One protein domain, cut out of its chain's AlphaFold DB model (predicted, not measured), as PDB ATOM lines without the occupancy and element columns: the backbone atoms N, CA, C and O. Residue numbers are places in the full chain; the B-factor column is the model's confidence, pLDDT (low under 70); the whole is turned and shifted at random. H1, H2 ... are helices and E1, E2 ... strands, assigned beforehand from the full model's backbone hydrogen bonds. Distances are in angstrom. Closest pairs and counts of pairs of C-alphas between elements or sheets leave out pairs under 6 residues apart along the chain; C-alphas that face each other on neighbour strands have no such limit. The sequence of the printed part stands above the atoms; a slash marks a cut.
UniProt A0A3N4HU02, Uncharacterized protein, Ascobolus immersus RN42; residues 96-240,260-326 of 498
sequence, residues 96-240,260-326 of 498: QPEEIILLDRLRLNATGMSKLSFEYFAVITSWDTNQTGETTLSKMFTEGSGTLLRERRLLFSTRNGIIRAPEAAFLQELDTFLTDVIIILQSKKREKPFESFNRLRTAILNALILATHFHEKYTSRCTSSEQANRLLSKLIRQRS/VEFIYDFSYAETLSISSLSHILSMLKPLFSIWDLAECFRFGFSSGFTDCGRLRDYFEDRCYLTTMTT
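Overview. This is residues 96 to 240 and 260 to 326 of the 498 residues of an uncharacterized protein of Ascobolus immersus RN42 (UniProt A0A3N4HU02). H6 forms the middle of a rounded cluster of mostly crossed helices, with H1 beside it, H5 crossing it, and H9 crossing it on the side away from H1. H2 packs on E1 of a tiny sheet of E1 and E2, H3 packs on H2 and on H5, H4 folds back into H5 as a helical hairpin, H7 lies beyond H2 at the edge of the cluster, and H11 runs back beside H9. The 212 printed residues include eleven named helices and two named strands, in the order H1 to H6, E1, H7, E2, H8 to H11; the sheet is antiparallel and the class is mostly helix. The whole is compact, with a radius of gyration of the C-alphas of 17.4 A and spans of 49 by 40 by 37 A.

Along the chain. H1, residues 97 to 106, begins at C-alpha 97 (156.598, 151.570, 147.581). H2 is residues 115 to 125, H3 136 to 142 and H4 147 to 155. H5, residues 165 to 188, is 35.2 A long, and H6, residues 197 to 211, is 21.2 A. E1 is residues 214 to 216, H7 225 to 239, 20.7 A long, E2 262 to 264, and H8 267 to 271. H9, residues 274 to 290, measures 24.4 A. H10 is residues 294 to 298. H11, residues 301 to 324, measures 32.2 A, has a kink of 36 degrees near residue 308, and ends at C-alpha 324 (137.577, 163.663, 169.890).

Arrangement. The hub H6 touches H1 at a shallow tilt of 27 degrees, the same way, with C-alphas 102 and 209 closest at 5.4 A. It touches H9 about perpendicular at 84 degrees, C-alphas 203 and 280 being closest at 5.0 A. H5 touches H6 with its residues 178 to 182 alone, C-alphas 178 and 201 closest at 6.4 A. H3 touches H5, C-alphas 137 and 177 closest at 6.0 A. H4 and H5 form a helical hairpin and only just touch, with 3 pairs of C-alphas within 8 A, the closest, 155 and 166, at 6.4 A. H9 and H11 touch at 19 degrees, opposite ways, C-alphas 277 and 315 closest at 7.0 A. E1 and E2 have N 215 and O 263 within hydrogen-bond range at 2.8 A. Every O i to N i+4 pair is within range in H1, H2, H3, H5, H6, H7 and H10, against 4 of 5 in H4, 12 of 13 in H9, 17 of 20 in H11, and 0 of 1 in H8, where 1 of 2 O i to N i+3 pairs is.

Size, cuts and confidence. The farthest C-alphas, Glu 191 and Thr 223, are 52.8 A apart. Residues 241 to 259 are not printed, and C-alphas 240 and 260 are 14.7 A apart. Of the links printed whole, none is long. Mean pLDDT of the printed part is 72.4; residues under 70 include 123 to 146 and 285 to 326.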
ATOM      1  N   GLN A  96     160.895 149.266 147.643       95.88
ATOM      2  CA  GLN A  96     159.795 149.626 148.526       95.88
ATOM      3  C   GLN A  96     158.856 150.620 147.826       95.88
ATOM      4  O   GLN A  96     159.316 151.452 147.038       95.88
ATOM      5  N   PRO A  97     157.548 150.609 148.141       96.31
ATOM      6  CA  PRO A  97     156.598 151.570 147.581       96.31
ATOM      7  C   PRO A  97     157.034 153.030 147.760       96.31
ATOM      8  O   PRO A  97     156.903 153.834 146.839       96.31
ATOM      9  N   GLU A  98     157.611 153.375 148.913       97.00
ATOM     10  CA  GLU A  98     158.076 154.728 149.217       97.00
ATOM     11  C   GLU A  98     159.236 155.174 148.314       97.00
ATOM     12  O   GLU A  98     159.334 156.349 147.968       97.00
ATOM     13  N   GLU A  99     160.096 154.257 147.875       96.56
ATOM     14  CA  GLU A  99     161.179 154.577 146.936       96.56
ATOM     15  C   GLU A  99     160.622 154.983 145.574       96.56
ATOM     16  O   GLU A  99     161.089 155.948 144.967       96.56
ATOM     17  N   ILE A 100     159.578 154.283 145.124       96.94
ATOM     18  CA  ILE A 100     158.893 154.586 143.869       96.94
ATOM     19  C   ILE A 100     158.152 155.919 143.970       96.94
ATOM     20  O   ILE A 100     158.246 156.731 143.054       96.94
ATOM     21  N   ILE A 101     157.482 156.190 145.096       95.88
ATOM     22  CA  ILE A 101     156.807 157.474 145.336       95.88
ATOM     23  C   ILE A 101     157.822 158.622 145.339       95.88
ATOM     24  O   ILE A 101     157.596 159.649 144.697       95.88
ATOM     25  N   LEU A 102     158.956 158.463 146.028       95.31
ATOM     26  CA  LEU A 102     160.009 159.476 146.038       95.31
ATOM     27  C   LEU A 102     160.563 159.713 144.629       95.31
ATOM     28  O   LEU A 102     160.734 160.862 144.221       95.31
ATOM     29  N   LEU A 103     160.801 158.641 143.870       96.12
ATOM     30  CA  LEU A 103     161.246 158.732 142.486       96.12
ATOM     31  C   LEU A 103     160.219 159.465 141.612       96.12
ATOM     32  O   LEU A 103     160.598 160.376 140.883       96.12
ATOM     33  N   ASP A 104     158.928 159.145 141.731       95.88
ATOM     34  CA  ASP A 104     157.840 159.833 141.023       95.88
ATOM     35  C   ASP A 104     157.813 161.332 141.345       95.88
ATOM     36  O   ASP A 104     157.689 162.164 140.443       95.88
ATOM     37  N   ARG A 105     158.029 161.705 142.612       94.31
ATOM     38  CA  ARG A 105     158.164 163.111 143.024       94.31
ATOM     39  C   ARG A 105     159.412 163.776 142.450       94.31
ATOM     40  O   ARG A 105     159.406 164.981 142.210       94.31
ATOM     41  N   LEU A 106     160.473 163.023 142.184       93.50
ATOM     42  CA  LEU A 106     161.685 163.526 141.544       93.50
ATOM     43  C   LEU A 106     161.590 163.566 140.014       93.50
ATOM     44  O   LEU A 106     162.456 164.159 139.384       93.50
ATOM     45  N   ARG A 107     160.561 163.021 139.365       94.00
ATOM     46  CA  ARG A 107     160.443 163.095 137.899       94.00
ATOM     47  C   ARG A 107     160.090 164.497 137.407       94.00
ATOM     48  O   ARG A 107     159.637 165.359 138.162       94.00
ATOM     49  N   LEU A 108     160.343 164.753 136.124       90.94
ATOM     50  CA  LEU A 108     159.903 165.962 135.420       90.94
ATOM     51  C   LEU A 108     158.582 165.675 134.697       90.94
ATOM     52  O   LEU A 108     158.526 165.590 133.473       90.94
ATOM     53  N   ASN A 109     157.521 165.465 135.473       88.50
ATOM     54  CA  ASN A 109     156.182 165.178 134.966       88.50
ATOM     55  C   ASN A 109     155.102 165.891 135.797       88.50
ATOM     56  O   ASN A 109     155.421 166.652 136.709       88.50
ATOM     57  N   ALA A 110     153.826 165.664 135.469       82.94
ATOM     58  CA  ALA A 110     152.697 166.365 136.087       82.94
ATOM     59  C   ALA A 110     152.576 166.142 137.606       82.94
ATOM     60  O   ALA A 110     152.100 167.018 138.319       82.94
ATOM     61  N   THR A 111     153.014 164.984 138.103       84.00
ATOM     62  CA  THR A 111     152.976 164.628 139.530       84.00
ATOM     63  C   THR A 111     154.305 164.864 140.237       84.00
ATOM     64  O   THR A 111     154.399 164.639 141.441       84.00
ATOM     65  N   GLY A 112     155.345 165.260 139.508       88.00
ATOM     66  CA  GLY A 112     156.672 165.523 140.033       88.00
ATOM     67  C   GLY A 112     156.768 166.890 140.701       88.00
ATOM     68  O   GLY A 112     155.877 167.738 140.620       88.00
ATOM     69  N   MET A 113     157.888 167.134 141.371       87.25
ATOM     70  CA  MET A 113     158.190 168.440 141.937       87.25
ATOM     71  C   MET A 113     158.403 169.467 140.830       87.25
ATOM     72  O   MET A 113     159.207 169.266 139.909       87.25
ATOM     73  N   SER A 114     157.772 170.629 141.005       80.44
ATOM     74  CA  SER A 114     158.119 171.829 140.250       80.44
ATOM     75  C   SER A 114     159.612 172.147 140.402       80.44
ATOM     76  O   SER A 114     160.256 171.737 141.372       80.44
ATOM     77  N   LYS A 115     160.176 172.920 139.468       79.38
ATOM     78  CA  LYS A 115     161.563 173.402 139.577       79.38
ATOM     79  C   LYS A 115     161.824 174.049 140.943       79.38
ATOM     80  O   LYS A 115     162.851 173.789 141.545       79.38
ATOM     81  N   LEU A 116     160.882 174.844 141.444       70.38
ATOM     82  CA  LEU A 116     161.018 175.565 142.709       70.38
ATOM     83  C   LEU A 116     160.969 174.624 143.906       70.38
ATOM     84  O   LEU A 116     161.883 174.641 144.719       70.38
ATOM     85  N   SER A 117     159.952 173.760 143.976       76.81
ATOM     86  CA  SER A 117     159.842 172.729 145.019       76.81
ATOM     87  C   SER A 117     161.085 171.845 145.062       76.81
ATOM     88  O   SER A 117     161.536 171.468 146.134       76.81
ATOM     89  N   PHE A 118     161.676 171.563 143.902       83.12
ATOM     90  CA  PHE A 118     162.914 170.808 143.817       83.12
ATOM     91  C   PHE A 118     164.132 171.570 144.344       83.12
ATOM     92  O   PHE A 118     164.915 170.993 145.082       83.12
ATOM     93  N   GLU A 119     164.303 172.841 143.984       73.88
ATOM     94  CA  GLU A 119     165.397 173.668 144.518       73.88
ATOM     95  C   GLU A 119     165.262 173.790 146.047       73.88
ATOM     96  O   GLU A 119     166.251 173.711 146.768       73.88
ATOM     97  N   TYR A 120     164.030 173.869 146.563       70.50
ATOM     98  CA  TYR A 120     163.760 173.807 148.000       70.50
ATOM     99  C   TYR A 120     164.106 172.467 148.621       70.50
ATOM    100  O   TYR A 120     164.808 172.436 149.628       70.50
ATOM    101  N   PHE A 121     163.641 171.375 148.023       81.25
ATOM    102  CA  PHE A 121     163.983 170.029 148.451       81.25
ATOM    103  C   PHE A 121     165.502 169.867 148.513       81.25
ATOM    104  O   PHE A 121     166.017 169.550 149.577       81.25
ATOM    105  N   ALA A 122     166.210 170.213 147.432       76.31
ATOM    106  CA  ALA A 122     167.663 170.161 147.346       76.31
ATOM    107  C   ALA A 122     168.327 170.955 148.476       76.31
ATOM    108  O   ALA A 122     169.245 170.449 149.104       76.31
ATOM    109  N   VAL A 123     167.825 172.153 148.783       67.50
ATOM    110  CA  VAL A 123     168.321 173.008 149.872       67.50
ATOM    111  C   VAL A 123     168.023 172.448 151.271       67.50
ATOM    112  O   VAL A 123     168.813 172.652 152.190       67.50
ATOM    113  N   ILE A 124     166.885 171.780 151.469       65.31
ATOM    114  CA  ILE A 124     166.540 171.130 152.745       65.31
ATOM    115  C   ILE A 124     167.410 169.886 152.950       65.31
ATOM    116  O   ILE A 124     167.814 169.589 154.073       65.31
ATOM    117  N   THR A 125     167.706 169.172 151.866       68.94
ATOM    118  CA  THR A 125     168.516 167.953 151.879       68.94
ATOM    119  C   THR A 125     170.015 168.214 151.774       68.94
ATOM    120  O   THR A 125     170.794 167.311 152.064       68.94
ATOM    121  N   SER A 126     170.439 169.420 151.372       61.50
ATOM    122  CA  SER A 126     171.851 169.782 151.255       61.50
ATOM    123  C   SER A 126     172.477 169.869 152.641       61.50
ATOM    124  O   SER A 126     172.258 170.831 153.376       61.50
ATOM    125  N   TRP A 127     173.229 168.837 153.001       60.66
ATOM    126  CA  TRP A 127     174.090 168.807 154.176       60.66
ATOM    127  C   TRP A 127     175.305 169.720 154.035       60.66
ATOM    128  O   TRP A 127     175.768 170.018 152.935       60.66
ATOM    129  N   ASP A 128     175.870 170.090 155.177       53.34
ATOM    130  CA  ASP A 128     177.265 170.495 155.252       53.34
ATOM    131  C   ASP A 128     178.107 169.242 155.562       53.34
ATOM    132  O   ASP A 128     178.153 168.754 156.691       53.34
ATOM    133  N   THR A 129     178.721 168.656 154.529       49.66
ATOM    134  CA  THR A 129     179.528 167.423 154.617       49.66
ATOM    135  C   THR A 129     180.841 167.579 155.364       49.66
ATOM    136  O   THR A 129     181.543 166.591 155.557       49.66
ATOM    137  N   ASN A 130     181.182 168.781 155.826       54.31
ATOM    138  CA  ASN A 130     182.478 169.047 156.439       54.31
ATOM    139  C   ASN A 130     182.770 168.209 157.706       54.31
ATOM    140  O   ASN A 130     183.912 168.189 158.156       54.31
ATOM    141  N   GLN A 131     181.785 167.502 158.287       52.47
ATOM    142  CA  GLN A 131     181.961 166.723 159.525       52.47
ATOM    143  C   GLN A 131     181.822 165.198 159.395       52.47
ATOM    144  O   GLN A 131     182.210 164.478 160.315       52.47
ATOM    145  N   THR A 132     181.291 164.670 158.295       50.41
ATOM    146  CA  THR A 132     181.085 163.222 158.133       50.41
ATOM    147  C   THR A 132     181.627 162.805 156.781       50.41
ATOM    148  O   THR A 132     181.174 163.346 155.776       50.41
ATOM    149  N   GLY A 133     182.587 161.875 156.771       54.16
ATOM    150  CA  GLY A 133     183.236 161.364 155.563       54.16
ATOM    151  C   GLY A 133     182.266 161.204 154.391       54.16
ATOM    152  O   GLY A 133     181.151 160.714 154.549       54.16
ATOM    153  N   GLU A 134     182.699 161.700 153.240       49.03
ATOM    154  CA  GLU A 134     181.941 161.830 152.002       49.03
ATOM    155  C   GLU A 134     181.211 160.538 151.584       49.03
ATOM    156  O   GLU A 134     181.821 159.631 151.022       49.03
ATOM    157  N   THR A 135     179.892 160.460 151.775       55.50
ATOM    158  CA  THR A 135     179.074 159.472 151.051       55.50
ATOM    159  C   THR A 135     178.634 160.068 149.708       55.50
ATOM    160  O   THR A 135     178.384 161.273 149.599       55.50
ATOM    161  N   THR A 136     178.545 159.249 148.654       50.91
ATOM    162  CA  THR A 136     178.270 159.681 147.263       50.91
ATOM    163  C   THR A 136     176.951 160.446 147.115       50.91
ATOM    164  O   THR A 136     176.856 161.383 146.329       50.91
ATOM    165  N   LEU A 137     175.940 160.106 147.915       52.84
ATOM    166  CA  LEU A 137     174.665 160.826 147.940       52.84
ATOM    167  C   LEU A 137     174.682 162.064 148.820       52.84
ATOM    168  O   LEU A 137     173.949 163.006 148.529       52.84
ATOM    169  N   SER A 138     175.543 162.097 149.842       53.50
ATOM    170  CA  SER A 138     175.844 163.355 150.513       53.50
ATOM    171  C   SER A 138     176.345 164.338 149.462       53.50
ATOM    172  O   SER A 138     175.692 165.348 149.267       53.50
ATOM    173  N   LYS A 139     177.318 163.963 148.616       58.81
ATOM    174  CA  LYS A 139     177.766 164.809 147.488       58.81
ATOM    175  C   LYS A 139     176.647 165.231 146.536       58.81
ATOM    176  O   LYS A 139     176.596 166.396 146.155       58.81
ATOM    177  N   MET A 140     175.715 164.335 146.191       55.50
ATOM    178  CA  MET A 140     174.571 164.696 145.334       55.50
ATOM    179  C   MET A 140     173.692 165.808 145.912       55.50
ATOM    180  O   MET A 140     173.093 166.566 145.147       55.50
ATOM    181  N   PHE A 141     173.588 165.878 147.238       58.03
ATOM    182  CA  PHE A 141     172.834 166.912 147.929       58.03
ATOM    183  C   PHE A 141     173.719 168.084 148.396       58.03
ATOM    184  O   PHE A 141     173.209 169.196 148.500       58.03
ATOM    185  N   THR A 142     175.020 167.886 148.641       52.31
ATOM    186  CA  THR A 142     175.920 168.843 149.315       52.31
ATOM    187  C   THR A 142     176.871 169.595 148.392       52.31
ATOM    188  O   THR A 142     177.125 170.776 148.637       52.31
ATOM    189  N   GLU A 143     177.382 168.983 147.320       49.72
ATOM    190  CA  GLU A 143     178.329 169.632 146.403       49.72
ATOM    191  C   GLU A 143     177.581 170.565 145.438       49.72
ATOM    192  O   GLU A 143     177.383 170.280 144.263       49.72
ATOM    193  N   GLY A 144     177.135 171.709 145.961       45.91
ATOM    194  CA  GLY A 144     176.768 172.882 145.175       45.91
ATOM    195  C   GLY A 144     175.555 172.717 144.250       45.91
ATOM    196  O   GLY A 144     175.696 172.471 143.059       45.91
ATOM    197  N   SER A 145     174.379 173.090 144.770       50.88
ATOM    198  CA  SER A 145     173.231 173.682 144.040       50.88
ATOM    199  C   SER A 145     172.173 172.776 143.402       50.88
ATOM    200  O   SER A 145     171.468 173.221 142.500       50.88
ATOM    201  N   GLY A 146     172.016 171.520 143.836       61.41
ATOM    202  CA  GLY A 146     170.990 170.646 143.249       61.41
ATOM    203  C   GLY A 146     171.162 170.431 141.737       61.41
ATOM    204  O   GLY A 146     170.282 169.854 141.105       61.41
ATOM    205  N   THR A 147     172.281 170.868 141.150       73.19
ATOM    206  CA  THR A 147     172.602 170.807 139.722       73.19
ATOM    207  C   THR A 147     172.812 169.378 139.284       73.19
ATOM    208  O   THR A 147     172.180 168.970 138.320       73.19
ATOM    209  N   LEU A 148     173.579 168.580 140.032       79.69
ATOM    210  CA  LEU A 148     173.793 167.170 139.701       79.69
ATOM    211  C   LEU A 148     172.483 166.374 139.740       79.69
ATOM    212  O   LEU A 148     172.159 165.632 138.811       79.69
ATOM    213  N   LEU A 149     171.690 166.542 140.802       82.38
ATOM    214  CA  LEU A 149     170.390 165.884 140.894       82.38
ATOM    215  C   LEU A 149     169.439 166.409 139.804       82.38
ATOM    216  O   LEU A 149     168.710 165.624 139.208       82.38
ATOM    217  N   ARG A 150     169.484 167.702 139.466       84.88
ATOM    218  CA  ARG A 150     168.714 168.293 138.362       84.88
ATOM    219  C   ARG A 150     169.121 167.744 136.997       84.88
ATOM    220  O   ARG A 150     168.240 167.462 136.195       84.88
ATOM    221  N   GLU A 151     170.410 167.572 136.737       88.12
ATOM    222  CA  GLU A 151     170.934 166.951 135.519       88.12
ATOM    223  C   GLU A 151     170.477 165.498 135.418       88.12
ATOM    224  O   GLU A 151     169.965 165.078 134.384       88.12
ATOM    225  N   ARG A 152     170.539 164.746 136.520       88.50
ATOM    226  CA  ARG A 152     170.026 163.372 136.556       88.50
ATOM    227  C   ARG A 152     168.519 163.292 136.345       88.50
ATOM    228  O   ARG A 152     168.068 162.401 135.636       88.50
ATOM    229  N   ARG A 153     167.739 164.243 136.870       91.19
ATOM    230  CA  ARG A 153     166.292 164.318 136.605       91.19
ATOM    231  C   ARG A 153     165.969 164.456 135.119       91.19
ATOM    232  O   ARG A 153     164.913 163.995 134.703       91.19
ATOM    233  N   LEU A 154     166.855 165.056 134.319       92.69
ATOM    234  CA  LEU A 154     166.684 165.119 132.861       92.69
ATOM    235  C   LEU A 154     166.823 163.740 132.198       92.69
ATOM    236  O   LEU A 154     166.309 163.545 131.100       92.69
ATOM    237  N   LEU A 155     167.492 162.791 132.858       94.81
ATOM    238  CA  LEU A 155     167.649 161.405 132.409       94.81
ATOM    239  C   LEU A 155     166.540 160.481 132.934       94.81
ATOM    240  O   LEU A 155     166.448 159.328 132.508       94.81
ATOM    241  N   PHE A 156     165.721 160.952 133.877       95.69
ATOM    242  CA  PHE A 156     164.623 160.171 134.441       95.69
ATOM    243  C   PHE A 156     163.469 160.048 133.450       95.69
ATOM    244  O   PHE A 156     163.281 160.876 132.555       95.69
ATOM    245  N   SER A 157     162.668 158.997 133.612       95.50
ATOM    246  CA  SER A 157     161.466 158.837 132.809       95.50
ATOM    247  C   SER A 157     160.441 159.909 133.171       95.50
ATOM    248  O   SER A 157     160.323 160.334 134.316       95.50
ATOM    249  N   THR A 158     159.627 160.310 132.200       94.94
ATOM    250  CA  THR A 158     158.445 161.140 132.454       94.94
ATOM    251  C   THR A 158     157.243 160.312 132.922       94.94
ATOM    252  O   THR A 158     156.266 160.878 133.410       94.94
ATOM    253  N   ARG A 159     157.286 158.976 132.802       95.94
ATOM    254  CA  ARG A 159     156.179 158.074 133.160       95.94
ATOM    255  C   ARG A 159     156.309 157.608 134.608       95.94
ATOM    256  O   ARG A 159     157.325 157.017 134.956       95.94
ATOM    257  N   ASN A 160     155.258 157.803 135.407       95.06
ATOM    258  CA  ASN A 160     155.203 157.299 136.784       95.06
ATOM    259  C   ASN A 160     155.317 155.774 136.850       95.06
ATOM    260  O   ASN A 160     154.899 155.068 135.929       95.06
ATOM    261  N   GLY A 161     155.902 155.276 137.937       93.19
ATOM    262  CA  GLY A 161     156.200 153.862 138.157       93.19
ATOM    263  C   GLY A 161     157.258 153.231 137.232       93.19
ATOM    264  O   GLY A 161     157.901 152.273 137.640       93.19
ATOM    265  N   ILE A 162     157.511 153.723 136.017       95.94
ATOM    266  CA  ILE A 162     158.415 153.040 135.067       95.94
ATOM    267  C   ILE A 162     159.875 153.324 135.402       95.94
ATOM    268  O   ILE A 162     160.342 154.417 135.120       95.94
ATOM    269  N   ILE A 163     160.605 152.359 135.950       97.19
ATOM    270  CA  ILE A 163     162.012 152.512 136.335       97.19
ATOM    271  C   ILE A 163     162.920 152.242 135.132       97.19
ATOM    272  O   ILE A 163     162.840 151.184 134.508       97.19
ATOM    273  N   ARG A 164     163.800 153.185 134.805       96.38
ATOM    274  CA  ARG A 164     164.849 153.059 133.779       96.38
ATOM    275  C   ARG A 164     166.231 152.910 134.409       96.38
ATOM    276  O   ARG A 164     166.398 153.107 135.606       96.38
ATOM    277  N   ALA A 165     167.240 152.629 133.584       96.06
ATOM    278  CA  ALA A 165     168.617 152.450 134.047       96.06
ATOM    279  C   ALA A 165     169.151 153.619 134.909       96.06
ATOM    280  O   ALA A 165     169.663 153.342 135.994       96.06
ATOM    281  N   PRO A 166     168.981 154.907 134.529       95.75
ATOM    282  CA  PRO A 166     169.450 156.022 135.362       95.75
ATOM    283  C   PRO A 166     168.730 156.113 136.713       95.75
ATOM    284  O   PRO A 166     169.315 156.511 137.717       95.75
ATOM    285  N   GLU A 167     167.454 155.736 136.745       95.94
ATOM    286  CA  GLU A 167     166.633 155.771 137.954       95.94
ATOM    287  C   GLU A 167     166.964 154.607 138.883       95.94
ATOM    288  O   GLU A 167     167.047 154.793 140.090       95.94
ATOM    289  N   ALA A 168     167.223 153.419 138.332       95.81
ATOM    290  CA  ALA A 168     167.700 152.281 139.105       95.81
ATOM    291  C   ALA A 168     169.060 152.566 139.750       95.81
ATOM    292  O   ALA A 168     169.235 152.268 140.928       95.81
ATOM    293  N   ALA A 169     169.984 153.200 139.018       92.81
ATOM    294  CA  ALA A 169     171.257 153.650 139.577       92.81
ATOM    295  C   ALA A 169     171.044 154.651 140.729       92.81
ATOM    296  O   ALA A 169     171.623 154.494 141.801       92.81
ATOM    297  N   PHE A 170     170.143 155.624 140.555       93.06
ATOM    298  CA  PHE A 170     169.768 156.543 141.631       93.06
ATOM    299  C   PHE A 170     169.187 155.819 142.858       93.06
ATOM    300  O   PHE A 170     169.555 156.146 143.982       93.06
ATOM    301  N   LEU A 171     168.312 154.826 142.668       94.19
ATOM    302  CA  LEU A 171     167.730 154.057 143.772       94.19
ATOM    303  C   LEU A 171     168.773 153.210 144.521       94.19
ATOM    304  O   LEU A 171     168.675 153.064 145.736       94.19
ATOM    305  N   GLN A 172     169.790 152.687 143.834       92.06
ATOM    306  CA  GLN A 172     170.906 151.985 144.484       92.06
ATOM    307  C   GLN A 172     171.776 152.917 145.319       92.06
ATOM    308  O   GLN A 172     172.186 152.576 146.430       92.06
ATOM    309  N   GLU A 173     172.046 154.109 144.796       89.38
ATOM    310  CA  GLU A 173     172.712 155.130 145.588       89.38
ATOM    311  C   GLU A 173     171.846 155.447 146.815       89.38
ATOM    312  O   GLU A 173     172.354 155.397 147.935       89.38
ATOM    313  N   LEU A 174     170.534 155.672 146.632       90.50
ATOM    314  CA  LEU A 174     169.591 155.985 147.715       90.50
ATOM    315  C   LEU A 174     169.616 154.923 148.813       90.50
ATOM    316  O   LEU A 174     169.666 155.267 149.992       90.50
ATOM    317  N   ASP A 175     169.645 153.649 148.438       90.88
ATOM    318  CA  ASP A 175     169.785 152.535 149.369       90.88
ATOM    319  C   ASP A 175     171.063 152.624 150.217       90.88
ATOM    320  O   ASP A 175     171.006 152.485 151.445       90.88
ATOM    321  N   THR A 176     172.190 152.945 149.579       87.81
ATOM    322  CA  THR A 176     173.483 153.135 150.252       87.81
ATOM    323  C   THR A 176     173.402 154.284 151.260       87.81
ATOM    324  O   THR A 176     173.725 154.111 152.433       87.81
ATOM    325  N   PHE A 177     172.857 155.431 150.848       85.50
ATOM    326  CA  PHE A 177     172.662 156.584 151.732       85.50
ATOM    327  C   PHE A 177     171.778 156.273 152.937       85.50
ATOM    328  O   PHE A 177     172.109 156.638 154.065       85.50
ATOM    329  N   LEU A 178     170.643 155.605 152.716       87.88
ATOM    330  CA  LEU A 178     169.741 155.226 153.799       87.88
ATOM    331  C   LEU A 178     170.454 154.312 154.795       87.88
ATOM    332  O   LEU A 178     170.304 154.495 156.002       87.88
ATOM    333  N   THR A 179     171.257 153.372 154.298       88.50
ATOM    334  CA  THR A 179     172.063 152.472 155.126       88.50
ATOM    335  C   THR A 179     173.058 153.251 155.986       88.50
ATOM    336  O   THR A 179     173.074 153.071 157.205       88.50
ATOM    337  N   ASP A 180     173.799 154.188 155.396       83.44
ATOM    338  CA  ASP A 180     174.767 155.024 156.113       83.44
ATOM    339  C   ASP A 180     174.096 155.880 157.197       83.44
ATOM    340  O   ASP A 180     174.537 155.916 158.350       83.44
ATOM    341  N   VAL A 181     172.978 156.532 156.864       82.44
ATOM    342  CA  VAL A 181     172.205 157.348 157.814       82.44
ATOM    343  C   VAL A 181     171.696 156.497 158.975       82.44
ATOM    344  O   VAL A 181     171.761 156.930 160.130       82.44
ATOM    345  N   ILE A 182     171.219 155.282 158.702       86.38
ATOM    346  CA  ILE A 182     170.756 154.353 159.734       86.38
ATOM    347  C   ILE A 182     171.909 153.938 160.651       86.38
ATOM    348  O   ILE A 182     171.742 153.978 161.872       86.38
ATOM    349  N   ILE A 183     173.082 153.613 160.102       85.44
ATOM    350  CA  ILE A 183     174.278 153.269 160.887       85.44
ATOM    351  C   ILE A 183     174.679 154.440 161.798       85.44
ATOM    352  O   ILE A 183     174.915 154.252 162.996       85.44
ATOM    353  N   ILE A 184     174.682 155.672 161.279       81.88
ATOM    354  CA  ILE A 184     174.981 156.879 162.067       81.88
ATOM    355  C   ILE A 184     173.947 157.068 163.186       81.88
ATOM    356  O   ILE A 184     174.315 157.284 164.344       81.88
ATOM    357  N   LEU A 185     172.654 156.953 162.880       80.56
ATOM    358  CA  LEU A 185     171.575 157.073 163.866       80.56
ATOM    359  C   LEU A 185     171.680 156.022 164.976       80.56
ATOM    360  O   LEU A 185     171.430 156.334 166.143       80.56
ATOM    361  N   GLN A 186     172.051 154.793 164.619       83.25
ATOM    362  CA  GLN A 186     172.241 153.698 165.564       83.25
ATOM    363  C   GLN A 186     173.478 153.923 166.440       83.25
ATOM    364  O   GLN A 186     173.381 153.780 167.655       83.25
ATOM    365  N   SER A 187     174.603 154.371 165.871       82.75
ATOM    366  CA  SER A 187     175.833 154.643 166.636       82.75
ATOM    367  C   SER A 187     175.683 155.766 167.673       82.75
ATOM    368  O   SER A 187     176.285 155.707 168.747       82.75
ATOM    369  N   LYS A 188     174.846 156.781 167.401       76.81
ATOM    370  CA  LYS A 188     174.597 157.893 168.336       76.81
ATOM    371  C   LYS A 188     173.690 157.514 169.514       76.81
ATOM    372  O   LYS A 188     173.723 158.198 170.538       76.81
ATOM    373  N   LYS A 189     172.880 156.453 169.417       73.00
ATOM    374  CA  LYS A 189     171.988 156.027 170.508       73.00
ATOM    375  C   LYS A 189     172.632 154.910 171.326       73.00
ATOM    376  O   LYS A 189     172.588 153.747 170.953       73.00
ATOM    377  N   ARG A 190     173.172 155.263 172.494       62.22
ATOM    378  CA  ARG A 190     173.912 154.334 173.364       62.22
ATOM    379  C   ARG A 190     173.084 153.236 174.055       62.22
ATOM    380  O   ARG A 190     173.704 152.354 174.631       62.22
ATOM    381  N   GLU A 191     171.743 153.253 174.048       49.78
ATOM    382  CA  GLU A 191     171.015 152.523 175.113       49.78
ATOM    383  C   GLU A 191     169.850 151.580 174.758       49.78
ATOM    384  O   GLU A 191     169.361 150.932 175.679       49.78
ATOM    385  N   LYS A 192     169.412 151.370 173.504       58.59
ATOM    386  CA  LYS A 192     168.445 150.279 173.198       58.59
ATOM    387  C   LYS A 192     168.634 149.698 171.791       58.59
ATOM    388  O   LYS A 192     168.894 150.481 170.877       58.59
ATOM    389  N   PRO A 193     168.452 148.371 171.591       58.38
ATOM    390  CA  PRO A 193     168.361 147.791 170.255       58.38
ATOM    391  C   PRO A 193     167.216 148.486 169.522       58.38
ATOM    392  O   PRO A 193     166.088 148.553 170.017       58.38
ATOM    393  N   PHE A 194     167.556 149.105 168.398       60.03
ATOM    394  CA  PHE A 194     166.642 149.951 167.652       60.03
ATOM    395  C   PHE A 194     165.481 149.121 167.081       60.03
ATOM    396  O   PHE A 194     165.591 147.907 166.899       60.03
ATOM    397  N   GLU A 195     164.372 149.793 166.770       66.12
ATOM    398  CA  GLU A 195     163.370 149.286 165.829       66.12
ATOM    399  C   GLU A 195     164.036 148.695 164.576       66.12
ATOM    400  O   GLU A 195     165.143 149.088 164.203       66.12
ATOM    401  N   SER A 196     163.366 147.737 163.928       83.25
ATOM    402  CA  SER A 196     163.926 147.043 162.768       83.25
ATOM    403  C   SER A 196     164.450 148.032 161.720       83.25
ATOM    404  O   SER A 196     163.828 149.064 161.462       83.25
ATOM    405  N   PHE A 197     165.583 147.695 161.097       87.69
ATOM    406  CA  PHE A 197     166.218 148.480 160.029       87.69
ATOM    407  C   PHE A 197     165.199 148.973 158.987       87.69
ATOM    408  O   PHE A 197     165.200 150.139 158.605       87.69
ATOM    409  N   ASN A 198     164.244 148.115 158.624       90.12
ATOM    410  CA  ASN A 198     163.181 148.444 157.678       90.12
ATOM    411  C   ASN A 198     162.249 149.564 158.168       90.12
ATOM    412  O   ASN A 198     161.883 150.420 157.376       90.12
ATOM    413  N   ARG A 199     161.890 149.617 159.460       89.12
ATOM    414  CA  ARG A 199     161.053 150.712 159.992       89.12
ATOM    415  C   ARG A 199     161.770 152.049 159.902       89.12
ATOM    416  O   ARG A 199     161.190 153.023 159.436       89.12
ATOM    417  N   LEU A 200     163.045 152.058 160.290       89.38
ATOM    418  CA  LEU A 200     163.911 153.224 160.165       89.38
ATOM    419  C   LEU A 200     164.012 153.702 158.720       89.38
ATOM    420  O   LEU A 200     163.815 154.883 158.443       89.38
ATOM    421  N   ARG A 201     164.276 152.770 157.805       92.88
ATOM    422  CA  ARG A 201     164.341 153.030 156.372       92.88
ATOM    423  C   ARG A 201     163.047 153.663 155.862       92.88
ATOM    424  O   ARG A 201     163.091 154.738 155.270       92.88
ATOM    425  N   THR A 202     161.900 153.047 156.148       94.19
ATOM    426  CA  THR A 202     160.577 153.560 155.766       94.19
ATOM    427  C   THR A 202     160.314 154.945 156.359       94.19
ATOM    428  O   THR A 202     159.753 155.805 155.685       94.19
ATOM    429  N   ALA A 203     160.733 155.211 157.599       90.81
ATOM    430  CA  ALA A 203     160.576 156.525 158.222       90.81
ATOM    431  C   ALA A 203     161.401 157.608 157.518       90.81
ATOM    432  O   ALA A 203     160.892 158.702 157.277       90.81
ATOM    433  N   ILE A 204     162.656 157.305 157.169       89.62
ATOM    434  CA  ILE A 204     163.538 158.236 156.457       89.62
ATOM    435  C   ILE A 204     163.006 158.493 155.043       89.62
ATOM    436  O   ILE A 204     162.915 159.645 154.633       89.62
ATOM    437  N   LEU A 205     162.582 157.453 154.320       93.69
ATOM    438  CA  LEU A 205     161.960 157.603 153.001       93.69
ATOM    439  C   LEU A 205     160.707 158.480 153.063       93.69
ATOM    440  O   LEU A 205     160.579 159.431 152.298       93.69
ATOM    441  N   ASN A 206     159.818 158.230 154.025       93.56
ATOM    442  CA  ASN A 206     158.637 159.065 154.214       93.56
ATOM    443  C   ASN A 206     158.993 160.508 154.583       93.56
ATOM    444  O   ASN A 206     158.351 161.428 154.087       93.56
ATOM    445  N   ALA A 207     160.025 160.728 155.399       88.12
ATOM    446  CA  ALA A 207     160.530 162.069 155.678       88.12
ATOM    447  C   ALA A 207     161.004 162.782 154.399       88.12
ATOM    448  O   ALA A 207     160.668 163.947 154.192       88.12
ATOM    449  N   LEU A 208     161.730 162.081 153.521       89.06
ATOM    450  CA  LEU A 208     162.161 162.618 152.228       89.06
ATOM    451  C   LEU A 208     160.963 162.940 151.325       89.06
ATOM    452  O   LEU A 208     160.933 164.012 150.729       89.06
ATOM    453  N   ILE A 209     159.944 162.077 151.262       92.44
ATOM    454  CA  ILE A 209     158.731 162.333 150.467       92.44
ATOM    455  C   ILE A 209     157.957 163.530 151.020       92.44
ATOM    456  O   ILE A 209     157.560 164.406 150.247       92.44
ATOM    457  N   LEU A 210     157.778 163.619 152.341       86.94
ATOM    458  CA  LEU A 210     157.157 164.777 152.986       86.94
ATOM    459  C   LEU A 210     157.927 166.056 152.628       86.94
ATOM    460  O   LEU A 210     157.297 167.058 152.306       86.94
ATOM    461  N   ALA A 211     159.263 166.012 152.575       84.25
ATOM    462  CA  ALA A 211     160.084 167.150 152.162       84.25
ATOM    463  C   ALA A 211     159.828 167.605 150.707       84.25
ATOM    464  O   ALA A 211     160.046 168.770 150.381       84.25
ATOM    465  N   THR A 212     159.302 166.734 149.837       88.00
ATOM    466  CA  THR A 212     158.917 167.098 148.456       88.00
ATOM    467  C   THR A 212     157.588 167.863 148.347       88.00
ATOM    468  O   THR A 212     157.232 168.297 147.249       88.00
ATOM    469  N   HIS A 213     156.843 168.017 149.448       84.81
ATOM    470  CA  HIS A 213     155.530 168.686 149.506       84.81
ATOM    471  C   HIS A 213     155.597 170.095 150.124       84.81
ATOM    472  O   HIS A 213     154.577 170.717 150.419       84.81
ATOM    473  N   PHE A 214     156.807 170.631 150.311       75.81
ATOM    474  CA  PHE A 214     156.987 172.034 150.672       75.81
ATOM    475  C   PHE A 214     156.913 172.932 149.435       75.81
ATOM    476  O   PHE A 214     157.561 172.705 148.407       75.81
ATOM    477  N   HIS A 215     156.138 174.001 149.568       71.19
ATOM    478  CA  HIS A 215     155.973 175.053 148.578       71.19
ATOM    479  C   HIS A 215     156.328 176.395 149.210       71.19
ATOM    480  O   HIS A 215     156.034 176.645 150.374       71.19
ATOM    481  N   GLU A 216     156.935 177.305 148.459       67.56
ATOM    482  CA  GLU A 216     157.102 178.676 148.934       67.56
ATOM    483  C   GLU A 216     155.832 179.484 148.628       67.56
ATOM    484  O   GLU A 216     155.425 179.612 147.469       67.56
ATOM    485  N   LYS A 217     155.251 180.107 149.660       70.19
ATOM    486  CA  LYS A 217     154.019 180.910 149.600       70.19
ATOM    487  C   LYS A 217     154.085 182.055 148.594       70.19
ATOM    488  O   LYS A 217     153.076 182.432 148.004       70.19
ATOM    489  N   TYR A 218     155.253 182.665 148.425       67.94
ATOM    490  CA  TYR A 218     155.407 183.760 147.473       67.94
ATOM    491  C   TYR A 218     155.466 183.242 146.042       67.94
ATOM    492  O   TYR A 218     154.834 183.828 145.167       67.94
ATOM    493  N   THR A 219     156.131 182.108 145.803       65.56
ATOM    494  CA  THR A 219     156.126 181.498 144.467       65.56
ATOM    495  C   THR A 219     154.776 180.944 144.066       65.56
ATOM    496  O   THR A 219     154.432 181.037 142.893       65.56
ATOM    497  N   SER A 220     153.976 180.452 145.016       65.12
ATOM    498  CA  SER A 220     152.606 180.029 144.719       65.12
ATOM    499  C   SER A 220     151.711 181.200 144.305       65.12
ATOM    500  O   SER A 220     150.660 180.978 143.728       65.12
ATOM    501  N   ARG A 221     152.111 182.448 144.592       67.94
ATOM    502  CA  ARG A 221     151.413 183.671 144.164       67.94
ATOM    503  C   ARG A 221     151.944 184.245 142.850       67.94
ATOM    504  O   ARG A 221     151.411 185.248 142.378       67.94
ATOM    505  N   CYS A 222     153.002 183.670 142.280       70.00
ATOM    506  CA  CYS A 222     153.523 184.119 140.997       70.00
ATOM    507  C   CYS A 222     152.570 183.717 139.878       70.00
ATOM    508  O   CYS A 222     152.198 182.555 139.760       70.00
ATOM    509  N   THR A 223     152.242 184.667 139.010       73.50
ATOM    510  CA  THR A 223     151.405 184.412 137.830       73.50
ATOM    511  C   THR A 223     152.226 183.943 136.629       73.50
ATOM    512  O   THR A 223     151.665 183.533 135.617       73.50
ATOM    513  N   SER A 224     153.562 183.990 136.717       73.69
ATOM    514  CA  SER A 224     154.458 183.519 135.662       73.69
ATOM    515  C   SER A 224     155.706 182.816 136.199       73.69
ATOM    516  O   SER A 224     156.238 183.137 137.267       73.69
ATOM    517  N   SER A 225     156.223 181.876 135.403       64.38
ATOM    518  CA  SER A 225     157.489 181.181 135.672       64.38
ATOM    519  C   SER A 225     158.663 182.161 135.780       64.38
ATOM    520  O   SER A 225     159.551 181.987 136.612       64.38
ATOM    521  N   GLU A 226     158.672 183.232 134.986       74.69
ATOM    522  CA  GLU A 226     159.732 184.240 135.039       74.69
ATOM    523  C   GLU A 226     159.727 185.007 136.369       74.69
ATOM    524  O   GLU A 226     160.777 185.166 136.993       74.69
ATOM    525  N   GLN A 227     158.548 185.416 136.852       74.88
ATOM    526  CA  GLN A 227     158.403 186.067 138.155       74.88
ATOM    527  C   GLN A 227     158.882 185.151 139.285       74.88
ATOM    528  O   GLN A 227     159.644 185.583 140.152       74.88
ATOM    529  N   ALA A 228     158.501 183.874 139.236       67.56
ATOM    530  CA  ALA A 228     158.912 182.894 140.229       67.56
ATOM    531  C   ALA A 228     160.429 182.642 140.198       67.56
ATOM    532  O   ALA A 228     161.072 182.636 141.245       67.56
ATOM    533  N   ASN A 229     161.034 182.543 139.009       70.00
ATOM    534  CA  ASN A 229     162.487 182.429 138.859       70.00
ATOM    535  C   ASN A 229     163.226 183.681 139.362       70.00
ATOM    536  O   ASN A 229     164.293 183.549 139.963       70.00
ATOM    537  N   ARG A 230     162.685 184.890 139.150       76.81
ATOM    538  CA  ARG A 230     163.264 186.141 139.674       76.81
ATOM    539  C   ARG A 230     163.215 186.182 141.203       76.81
ATOM    540  O   ARG A 230     164.224 186.529 141.818       76.81
ATOM    541  N   LEU A 231     162.086 185.805 141.812       71.88
ATOM    542  CA  LEU A 231     161.960 185.707 143.271       71.88
ATOM    543  C   LEU A 231     162.910 184.656 143.846       71.88
ATOM    544  O   LEU A 231     163.688 184.980 144.739       71.88
ATOM    545  N   LEU A 232     162.943 183.454 143.269       68.12
ATOM    546  CA  LEU A 232     163.865 182.403 143.693       68.12
ATOM    547  C   LEU A 232     165.322 182.854 143.575       68.12
ATOM    548  O   LEU A 232     166.095 182.705 144.511       68.12
ATOM    549  N   SER A 233     165.703 183.467 142.452       71.31
ATOM    550  CA  SER A 233     167.065 183.978 142.256       71.31
ATOM    551  C   SER A 233     167.420 185.043 143.289       71.31
ATOM    552  O   SER A 233     168.559 185.100 143.748       71.31
ATOM    553  N   LYS A 234     166.458 185.887 143.683       76.31
ATOM    554  CA  LYS A 234     166.642 186.869 144.756       76.31
ATOM    555  C   LYS A 234     166.866 186.175 146.102       76.31
ATOM    556  O   LYS A 234     167.792 186.566 146.807       76.31
ATOM    557  N   LEU A 235     166.089 185.140 146.421       67.94
ATOM    558  CA  LEU A 235     166.231 184.360 147.655       67.94
ATOM    559  C   LEU A 235     167.547 183.585 147.709       67.94
ATOM    560  O   LEU A 235     168.263 183.666 148.705       67.94
ATOM    561  N   ILE A 236     167.917 182.910 146.618       66.12
ATOM    562  CA  ILE A 236     169.206 182.229 146.485       66.12
ATOM    563  C   ILE A 236     170.334 183.246 146.667       66.12
ATOM    564  O   ILE A 236     171.187 183.045 147.517       66.12
ATOM    565  N   ARG A 237     170.306 184.395 145.973       67.00
ATOM    566  CA  ARG A 237     171.329 185.450 146.130       67.00
ATOM    567  C   ARG A 237     171.394 186.017 147.546       67.00
ATOM    568  O   ARG A 237     172.482 186.343 148.010       67.00
ATOM    569  N   GLN A 238     170.258 186.164 148.227       64.81
ATOM    570  CA  GLN A 238     170.227 186.572 149.633       64.81
ATOM    571  C   GLN A 238     170.881 185.515 150.535       64.81
ATOM    572  O   GLN A 238     171.576 185.888 151.478       64.81
ATOM    573  N   ARG A 239     170.726 184.225 150.210       58.12
ATOM    574  CA  ARG A 239     171.311 183.087 150.933       58.12
ATOM    575  C   ARG A 239     172.800 182.868 150.631       58.12
ATOM    576  O   ARG A 239     173.548 182.514 151.532       58.12
ATOM    577  N   SER A 240     173.233 183.107 149.393       52.56
ATOM    578  CA  SER A 240     174.616 182.921 148.926       52.56
ATOM    579  C   SER A 240     175.565 184.050 149.332       52.56
ATOM    580  O   SER A 240     176.761 183.950 149.070       52.56
ATOM    581  N   VAL A 260     161.178 183.588 154.270       56.09
ATOM    582  CA  VAL A 260     160.567 182.782 153.226       56.09
ATOM    583  C   VAL A 260     159.408 182.061 153.904       56.09
ATOM    584  O   VAL A 260     159.616 181.232 154.787       56.09
ATOM    585  N   GLU A 261     158.182 182.471 153.590       62.31
ATOM    586  CA  GLU A 261     156.995 181.821 154.127       62.31
ATOM    587  C   GLU A 261     156.739 180.571 153.294       62.31
ATOM    588  O   GLU A 261     156.590 180.645 152.072       62.31
ATOM    589  N   PHE A 262     156.675 179.423 153.955       63.91
ATOM    590  CA  PHE A 262     156.365 178.153 153.317       63.91
ATOM    591  C   PHE A 262     154.869 177.855 153.429       63.91
ATOM    592  O   PHE A 262     154.174 178.345 154.325       63.91
ATOM    593  N   ILE A 263     154.362 177.063 152.496       66.25
ATOM    594  CA  ILE A 263     153.084 176.360 152.537       66.25
ATOM    595  C   ILE A 263     153.435 174.883 152.451       66.25
ATOM    596  O   ILE A 263     154.231 174.479 151.605       66.25
ATOM    597  N   TYR A 264     152.853 174.092 153.340       71.06
ATOM    598  CA  TYR A 264     152.993 172.653 153.287       71.06
ATOM    599  C   TYR A 264     151.744 172.055 152.650       71.06
ATOM    600  O   TYR A 264     150.639 172.367 153.093       71.06
ATOM    601  N   ASP A 265     151.923 171.238 151.615       75.50
ATOM    602  CA  ASP A 265     150.851 170.409 151.080       75.50
ATOM    603  C   ASP A 265     150.733 169.133 151.930       75.50
ATOM    604  O   ASP A 265     151.616 168.273 151.934       75.50
ATOM    605  N   PHE A 266     149.636 169.028 152.681       77.25
ATOM    606  CA  PHE A 266     149.377 167.897 153.570       77.25
ATOM    607  C   PHE A 266     148.853 166.655 152.845       77.25
ATOM    608  O   PHE A 266     148.690 165.627 153.501       77.25
ATOM    609  N   SER A 267     148.646 166.702 151.524       81.62
ATOM    610  CA  SER A 267     148.089 165.594 150.739       81.62
ATOM    611  C   SER A 267     148.806 164.264 150.988       81.62
ATOM    612  O   SER A 267     148.160 163.242 151.207       81.62
ATOM    613  N   TYR A 268     150.141 164.258 151.058       88.06
ATOM    614  CA  TYR A 268     150.889 163.043 151.391       88.06
ATOM    615  C   TYR A 268     150.785 162.666 152.873       88.06
ATOM    616  O   TYR A 268     150.587 161.496 153.202       88.06
ATOM    617  N   ALA A 269     150.872 163.640 153.783       84.50
ATOM    618  CA  ALA A 269     150.757 163.400 155.222       84.50
ATOM    619  C   ALA A 269     149.389 162.804 155.613       84.50
ATOM    620  O   ALA A 269     149.307 162.007 156.549       84.50
ATOM    621  N   GLU A 270     148.329 163.140 154.876       84.75
ATOM    622  CA  GLU A 270     146.988 162.565 155.016       84.75
ATOM    623  C   GLU A 270     146.959 161.059 154.757       84.75
ATOM    624  O   GLU A 270     146.297 160.322 155.492       84.75
ATOM    625  N   THR A 271     147.735 160.588 153.776       89.56
ATOM    626  CA  THR A 271     147.821 159.158 153.434       89.56
ATOM    627  C   THR A 271     148.520 158.325 154.507       89.56
ATOM    628  O   THR A 271     148.326 157.111 154.586       89.56
ATOM    629  N   LEU A 272     149.318 158.963 155.367       88.25
ATOM    630  CA  LEU A 272     150.072 158.283 156.409       88.25
ATOM    631  C   LEU A 272     149.206 158.016 157.643       88.25
ATOM    632  O   LEU A 272     148.361 158.820 158.049       88.25
ATOM    633  N   SER A 273     149.458 156.877 158.292       87.88
ATOM    634  CA  SER A 273     148.870 156.588 159.601       87.88
ATOM    635  C   SER A 273     149.453 157.513 160.675       87.88
ATOM    636  O   SER A 273     150.599 157.959 160.577       87.88
ATOM    637  N   ILE A 274     148.702 157.741 161.755       81.44
ATOM    638  CA  ILE A 274     149.187 158.507 162.915       81.44
ATOM    639  C   ILE A 274     150.454 157.860 163.491       81.44
ATOM    640  O   ILE A 274     151.428 158.550 163.772       81.44
ATOM    641  N   SER A 275     150.500 156.529 163.590       83.94
ATOM    642  CA  SER A 275     151.706 155.827 164.048       83.94
ATOM    643  C   SER A 275     152.911 156.105 163.144       83.94
ATOM    644  O   SER A 275     154.011 156.325 163.648       83.94
ATOM    645  N   SER A 276     152.711 156.122 161.822       86.44
ATOM    646  CA  SER A 276     153.766 156.424 160.849       86.44
ATOM    647  C   SER A 276     154.259 157.861 161.008       86.44
ATOM    648  O   SER A 276     155.461 158.072 161.128       86.44
ATOM    649  N   LEU A 277     153.348 158.838 161.094       82.50
ATOM    650  CA  LEU A 277     153.690 160.248 161.323       82.50
ATOM    651  C   LEU A 277     154.441 160.451 162.644       82.50
ATOM    652  O   LEU A 277     155.470 161.119 162.664       82.50
ATOM    653  N   SER A 278     153.988 159.824 163.732       79.25
ATOM    654  CA  SER A 278     154.666 159.875 165.032       79.25
ATOM    655  C   SER A 278     156.090 159.331 164.951       79.25
ATOM    656  O   SER A 278     157.014 159.895 165.542       79.25
ATOM    657  N   HIS A 279     156.269 158.216 164.243       82.88
ATOM    658  CA  HIS A 279     157.568 157.585 164.071       82.88
ATOM    659  C   HIS A 279     158.490 158.465 163.212       82.88
ATOM    660  O   HIS A 279     159.614 158.742 163.624       82.88
ATOM    661  N   ILE A 280     157.983 159.020 162.107       85.69
ATOM    662  CA  ILE A 280     158.695 160.002 161.279       85.69
ATOM    663  C   ILE A 280     159.121 161.207 162.122       85.69
ATOM    664  O   ILE A 280     160.303 161.520 162.157       85.69
ATOM    665  N   LEU A 281     158.212 161.845 162.865       79.94
ATOM    666  CA  LEU A 281     158.520 163.002 163.719       79.94
ATOM    667  C   LEU A 281     159.575 162.674 164.790       79.94
ATOM    668  O   LEU A 281     160.482 163.469 165.052       79.94
ATOM    669  N   SER A 282     159.498 161.479 165.379       77.00
ATOM    670  CA  SER A 282     160.477 160.994 166.362       77.00
ATOM    671  C   SER A 282     161.860 160.758 165.748       77.00
ATOM    672  O   SER A 282     162.869 160.901 166.442       77.00
ATOM    673  N   MET A 283     161.909 160.426 164.454       75.56
ATOM    674  CA  MET A 283     163.129 160.241 163.665       75.56
ATOM    675  C   MET A 283     163.674 161.541 163.083       75.56
ATOM    676  O   MET A 283     164.887 161.717 162.998       75.56
ATOM    677  N   LEU A 284     162.799 162.485 162.755       72.81
ATOM    678  CA  LEU A 284     163.165 163.794 162.243       72.81
ATOM    679  C   LEU A 284     164.005 164.567 163.255       72.81
ATOM    680  O   LEU A 284     164.974 165.193 162.867       72.81
ATOM    681  N   LYS A 285     163.732 164.475 164.561       69.69
ATOM    682  CA  LYS A 285     164.546 165.165 165.578       69.69
ATOM    683  C   LYS A 285     166.036 164.765 165.556       69.69
ATOM    684  O   LYS A 285     166.873 165.664 165.467       69.69
ATOM    685  N   PRO A 286     166.412 163.472 165.651       63.47
ATOM    686  CA  PRO A 286     167.809 163.080 165.536       63.47
ATOM    687  C   PRO A 286     168.354 163.320 164.127       63.47
ATOM    688  O   PRO A 286     169.493 163.763 164.025       63.47
ATOM    689  N   LEU A 287     167.559 163.124 163.068       65.12
ATOM    690  CA  LEU A 287     167.966 163.478 161.705       65.12
ATOM    691  C   LEU A 287     168.332 164.960 161.618       65.12
ATOM    692  O   LEU A 287     169.460 165.261 161.283       65.12
ATOM    693  N   PHE A 288     167.480 165.877 162.062       64.62
ATOM    694  CA  PHE A 288     167.752 167.314 162.103       64.62
ATOM    695  C   PHE A 288     168.951 167.692 162.967       64.62
ATOM    696  O   PHE A 288     169.677 168.620 162.623       64.62
ATOM    697  N   SER A 289     169.183 166.964 164.064       55.81
ATOM    698  CA  SER A 289     170.392 167.146 164.875       55.81
ATOM    699  C   SER A 289     171.664 166.652 164.178       55.81
ATOM    700  O   SER A 289     172.748 167.135 164.478       55.81
ATOM    701  N   ILE A 290     171.547 165.680 163.266       52.94
ATOM    702  CA  ILE A 290     172.639 165.219 162.404       52.94
ATOM    703  C   ILE A 290     172.787 166.158 161.200       52.94
ATOM    704  O   ILE A 290     173.905 166.427 160.788       52.94
ATOM    705  N   TRP A 291     171.682 166.692 160.678       56.97
ATOM    706  CA  TRP A 291     171.611 167.543 159.485       56.97
ATOM    707  C   TRP A 291     172.096 168.975 159.747       56.97
ATOM    708  O   TRP A 291     171.931 169.832 158.889       56.97
ATOM    709  N   ASP A 292     172.626 169.238 160.946       48.75
ATOM    710  CA  ASP A 292     173.027 170.549 161.466       48.75
ATOM    711  C   ASP A 292     172.066 171.686 161.079       48.75
ATOM    712  O   ASP A 292     172.427 172.845 160.858       48.75
ATOM    713  N   LEU A 293     170.767 171.365 161.043       45.19
ATOM    714  CA  LEU A 293     169.721 172.348 160.787       45.19
ATOM    715  C   LEU A 293     169.665 173.393 161.903       45.19
ATOM    716  O   LEU A 293     169.011 174.413 161.725       45.19
ATOM    717  N   ALA A 294     170.406 173.216 163.001       37.34
ATOM    718  CA  ALA A 294     170.677 174.250 163.991       37.34
ATOM    719  C   ALA A 294     171.179 175.570 163.365       37.34
ATOM    720  O   ALA A 294     170.929 176.645 163.913       37.34
ATOM    721  N   GLU A 295     171.804 175.539 162.185       39.16
ATOM    722  CA  GLU A 295     172.109 176.761 161.443       39.16
ATOM    723  C   GLU A 295     170.887 177.376 160.749       39.16
ATOM    724  O   GLU A 295     170.712 178.590 160.839       39.16
ATOM    725  N   CYS A 296     169.975 176.580 160.168       39.47
ATOM    726  CA  CYS A 296     168.646 177.075 159.776       39.47
ATOM    727  C   CYS A 296     167.959 177.747 160.971       39.47
ATOM    728  O   CYS A 296     167.504 178.882 160.850       39.47
ATOM    729  N   PHE A 297     168.022 177.151 162.162       34.66
ATOM    730  CA  PHE A 297     167.480 177.738 163.391       34.66
ATOM    731  C   PHE A 297     168.141 179.073 163.780       34.66
ATOM    732  O   PHE A 297     167.462 179.959 164.300       34.66
ATOM    733  N   ARG A 298     169.444 179.256 163.515       36.50
ATOM    734  CA  ARG A 298     170.161 180.527 163.743       36.50
ATOM    735  C   ARG A 298     169.830 181.610 162.717       36.50
ATOM    736  O   ARG A 298     169.910 182.788 163.052       36.50
ATOM    737  N   PHE A 299     169.404 181.249 161.507       38.91
ATOM    738  CA  PHE A 299     168.998 182.186 160.448       38.91
ATOM    739  C   PHE A 299     167.648 182.887 160.689       38.91
ATOM    740  O   PHE A 299     167.092 183.512 159.787       38.91
ATOM    741  N   GLY A 300     167.099 182.792 161.901       33.69
ATOM    742  CA  GLY A 300     165.768 183.297 162.208       33.69
ATOM    743  C   GLY A 300     164.651 182.351 161.767       33.69
ATOM    744  O   GLY A 300     163.486 182.680 161.960       33.69
ATOM    745  N   PHE A 301     164.954 181.137 161.294       38.06
ATOM    746  CA  PHE A 301     163.965 180.060 161.316       38.06
ATOM    747  C   PHE A 301     163.711 179.587 162.758       38.06
ATOM    748  O   PHE A 301     163.720 178.391 163.045       38.06
ATOM    749  N   SER A 302     163.368 180.496 163.675       38.75
ATOM    750  CA  SER A 302     162.517 180.121 164.809       38.75
ATOM    751  C   SER A 302     161.208 179.475 164.311       38.75
ATOM    752  O   SER A 302     160.581 178.715 165.040       38.75
ATOM    753  N   SER A 303     160.870 179.696 163.033       41.25
ATOM    754  CA  SER A 303     159.840 179.053 162.214       41.25
ATOM    755  C   SER A 303     160.277 177.799 161.421       41.25
ATOM    756  O   SER A 303     159.451 177.166 160.774       41.25
ATOM    757  N   GLY A 304     161.523 177.330 161.475       37.59
ATOM    758  CA  GLY A 304     161.888 176.035 160.856       37.59
ATOM    759  C   GLY A 304     161.222 174.875 161.603       37.59
ATOM    760  O   GLY A 304     160.742 173.901 161.026       37.59
ATOM    761  N   PHE A 305     161.046 175.079 162.909       37.28
ATOM    762  CA  PHE A 305     160.117 174.324 163.739       37.28
ATOM    763  C   PHE A 305     158.654 174.741 163.590       37.28
ATOM    764  O   PHE A 305     157.850 174.119 164.256       37.28
ATOM    765  N   THR A 306     158.271 175.722 162.764       44.59
ATOM    766  CA  THR A 306     156.869 175.880 162.321       44.59
ATOM    767  C   THR A 306     156.550 175.039 161.095       44.59
ATOM    768  O   THR A 306     155.382 174.876 160.812       44.59
ATOM    769  N   ASP A 307     157.519 174.436 160.405       48.09
ATOM    770  CA  ASP A 307     157.236 173.526 159.283       48.09
ATOM    771  C   ASP A 307     157.111 172.078 159.759       48.09
ATOM    772  O   ASP A 307     156.101 171.415 159.527       48.09
ATOM    773  N   CYS A 308     158.065 171.626 160.578       46.97
ATOM    774  CA  CYS A 308     157.822 170.464 161.434       46.97
ATOM    775  C   CYS A 308     156.817 170.772 162.535       46.97
ATOM    776  O   CYS A 308     156.198 169.846 163.028       46.97
ATOM    777  N   GLY A 309     156.651 172.046 162.894       54.34
ATOM    778  CA  GLY A 309     155.573 172.538 163.748       54.34
ATOM    779  C   GLY A 309     154.257 172.332 163.064       54.34
ATOM    780  O   GLY A 309     153.457 171.650 163.624       54.34
ATOM    781  N   ARG A 310     154.083 172.718 161.805       58.34
ATOM    782  CA  ARG A 310     152.877 172.438 161.025       58.34
ATOM    783  C   ARG A 310     152.619 170.955 160.856       58.34
ATOM    784  O   ARG A 310     151.484 170.542 161.021       58.34
ATOM    785  N   LEU A 311     153.639 170.142 160.572       57.84
ATOM    786  CA  LEU A 311     153.471 168.685 160.534       57.84
ATOM    787  C   LEU A 311     153.131 168.120 161.923       57.84
ATOM    788  O   LEU A 311     152.361 167.172 162.029       57.84
ATOM    789  N   ARG A 312     153.690 168.702 162.986       59.88
ATOM    790  CA  ARG A 312     153.437 168.348 164.385       59.88
ATOM    791  C   ARG A 312     152.082 168.847 164.879       59.88
ATOM    792  O   ARG A 312     151.447 168.094 165.585       59.88
ATOM    793  N   ASP A 313     151.651 170.034 164.499       59.97
ATOM    794  CA  ASP A 313     150.390 170.702 164.802       59.97
ATOM    795  C   ASP A 313     149.304 169.930 164.071       59.97
ATOM    796  O   ASP A 313     148.346 169.506 164.684       59.97
ATOM    797  N   TYR A 314     149.530 169.585 162.801       61.72
ATOM    798  CA  TYR A 314     148.689 168.669 162.040       61.72
ATOM    799  C   TYR A 314     148.636 167.262 162.651       61.72
ATOM    800  O   TYR A 314     147.579 166.637 162.708       61.72
ATOM    801  N   PHE A 315     149.766 166.727 163.120       55.34
ATOM    802  CA  PHE A 315     149.804 165.445 163.822       55.34
ATOM    803  C   PHE A 315     149.071 165.511 165.167       55.34
ATOM    804  O   PHE A 315     148.320 164.594 165.490       55.34
ATOM    805  N   GLU A 316     149.271 166.580 165.933       55.28
ATOM    806  CA  GLU A 316     148.591 166.879 167.187       55.28
ATOM    807  C   GLU A 316     147.087 166.998 166.907       55.28
ATOM    808  O   GLU A 316     146.321 166.240 167.492       55.28
ATOM    809  N   ASP A 317     146.664 167.789 165.921       61.16
ATOM    810  CA  ASP A 317     145.286 167.925 165.439       61.16
ATOM    811  C   ASP A 317     144.690 166.580 165.019       61.16
ATOM    812  O   ASP A 317     143.587 166.246 165.439       61.16
ATOM    813  N   ARG A 318     145.408 165.738 164.264       56.38
ATOM    814  CA  ARG A 318     144.939 164.382 163.918       56.38
ATOM    815  C   ARG A 318     144.824 163.478 165.138       56.38
ATOM    816  O   ARG A 318     143.861 162.714 165.233       56.38
ATOM    817  N   CYS A 319     145.768 163.542 166.074       51.47
ATOM    818  CA  CYS A 319     145.695 162.807 167.336       51.47
ATOM    819  C   CYS A 319     144.490 163.267 168.161       51.47
ATOM    820  O   CYS A 319     143.770 162.424 168.702       51.47
ATOM    821  N   TYR A 320     144.230 164.577 168.192       48.31
ATOM    822  CA  TYR A 320     143.090 165.194 168.857       48.31
ATOM    823  C   TYR A 320     141.770 164.864 168.153       48.31
ATOM    824  O   TYR A 320     140.829 164.495 168.834       48.31
ATOM    825  N   LEU A 321     141.680 164.849 166.822       43.19
ATOM    826  CA  LEU A 321     140.497 164.402 166.064       43.19
ATOM    827  C   LEU A 321     140.194 162.909 166.293       43.19
ATOM    828  O   LEU A 321     139.035 162.505 166.416       43.19
ATOM    829  N   THR A 322     141.238 162.087 166.417       39.91
ATOM    830  CA  THR A 322     141.109 160.647 166.707       39.91
ATOM    831  C   THR A 322     140.702 160.387 168.160       39.91
ATOM    832  O   THR A 322     140.028 159.405 168.448       39.91
ATOM    833  N   THR A 323     141.044 161.285 169.090       38.50
ATOM    834  CA  THR A 323     140.554 161.227 170.480       38.50
ATOM    835  C   THR A 323     139.169 161.870 170.646       38.50
ATOM    836  O   THR A 323     138.340 161.335 171.379       38.50
ATOM    837  N   MET A 324     138.861 162.940 169.905       34.91
ATOM    838  CA  MET A 324     137.577 163.663 169.890       34.91
ATOM    839  C   MET A 324     136.423 162.832 169.314       34.91
ATOM    840  O   MET A 324     135.272 163.036 169.688       34.91
ATOM    841  N   THR A 325     136.709 161.851 168.457       41.03
ATOM    842  CA  THR A 325     135.703 160.923 167.907       41.03
ATOM    843  C   THR A 325     135.227 159.859 168.906       41.03
ATOM    844  O   THR A 325     134.268 159.148 168.619       41.03
ATOM    845  N   THR A 326     135.823 159.781 170.104       39.31
ATOM    846  CA  THR A 326     135.435 158.823 171.162       39.31
ATOM    847  C   THR A 326     134.809 159.464 172.409       39.31
ATOM    848  O   THR A 326     134.553 158.764 173.388       39.31
TER     849      THR A 326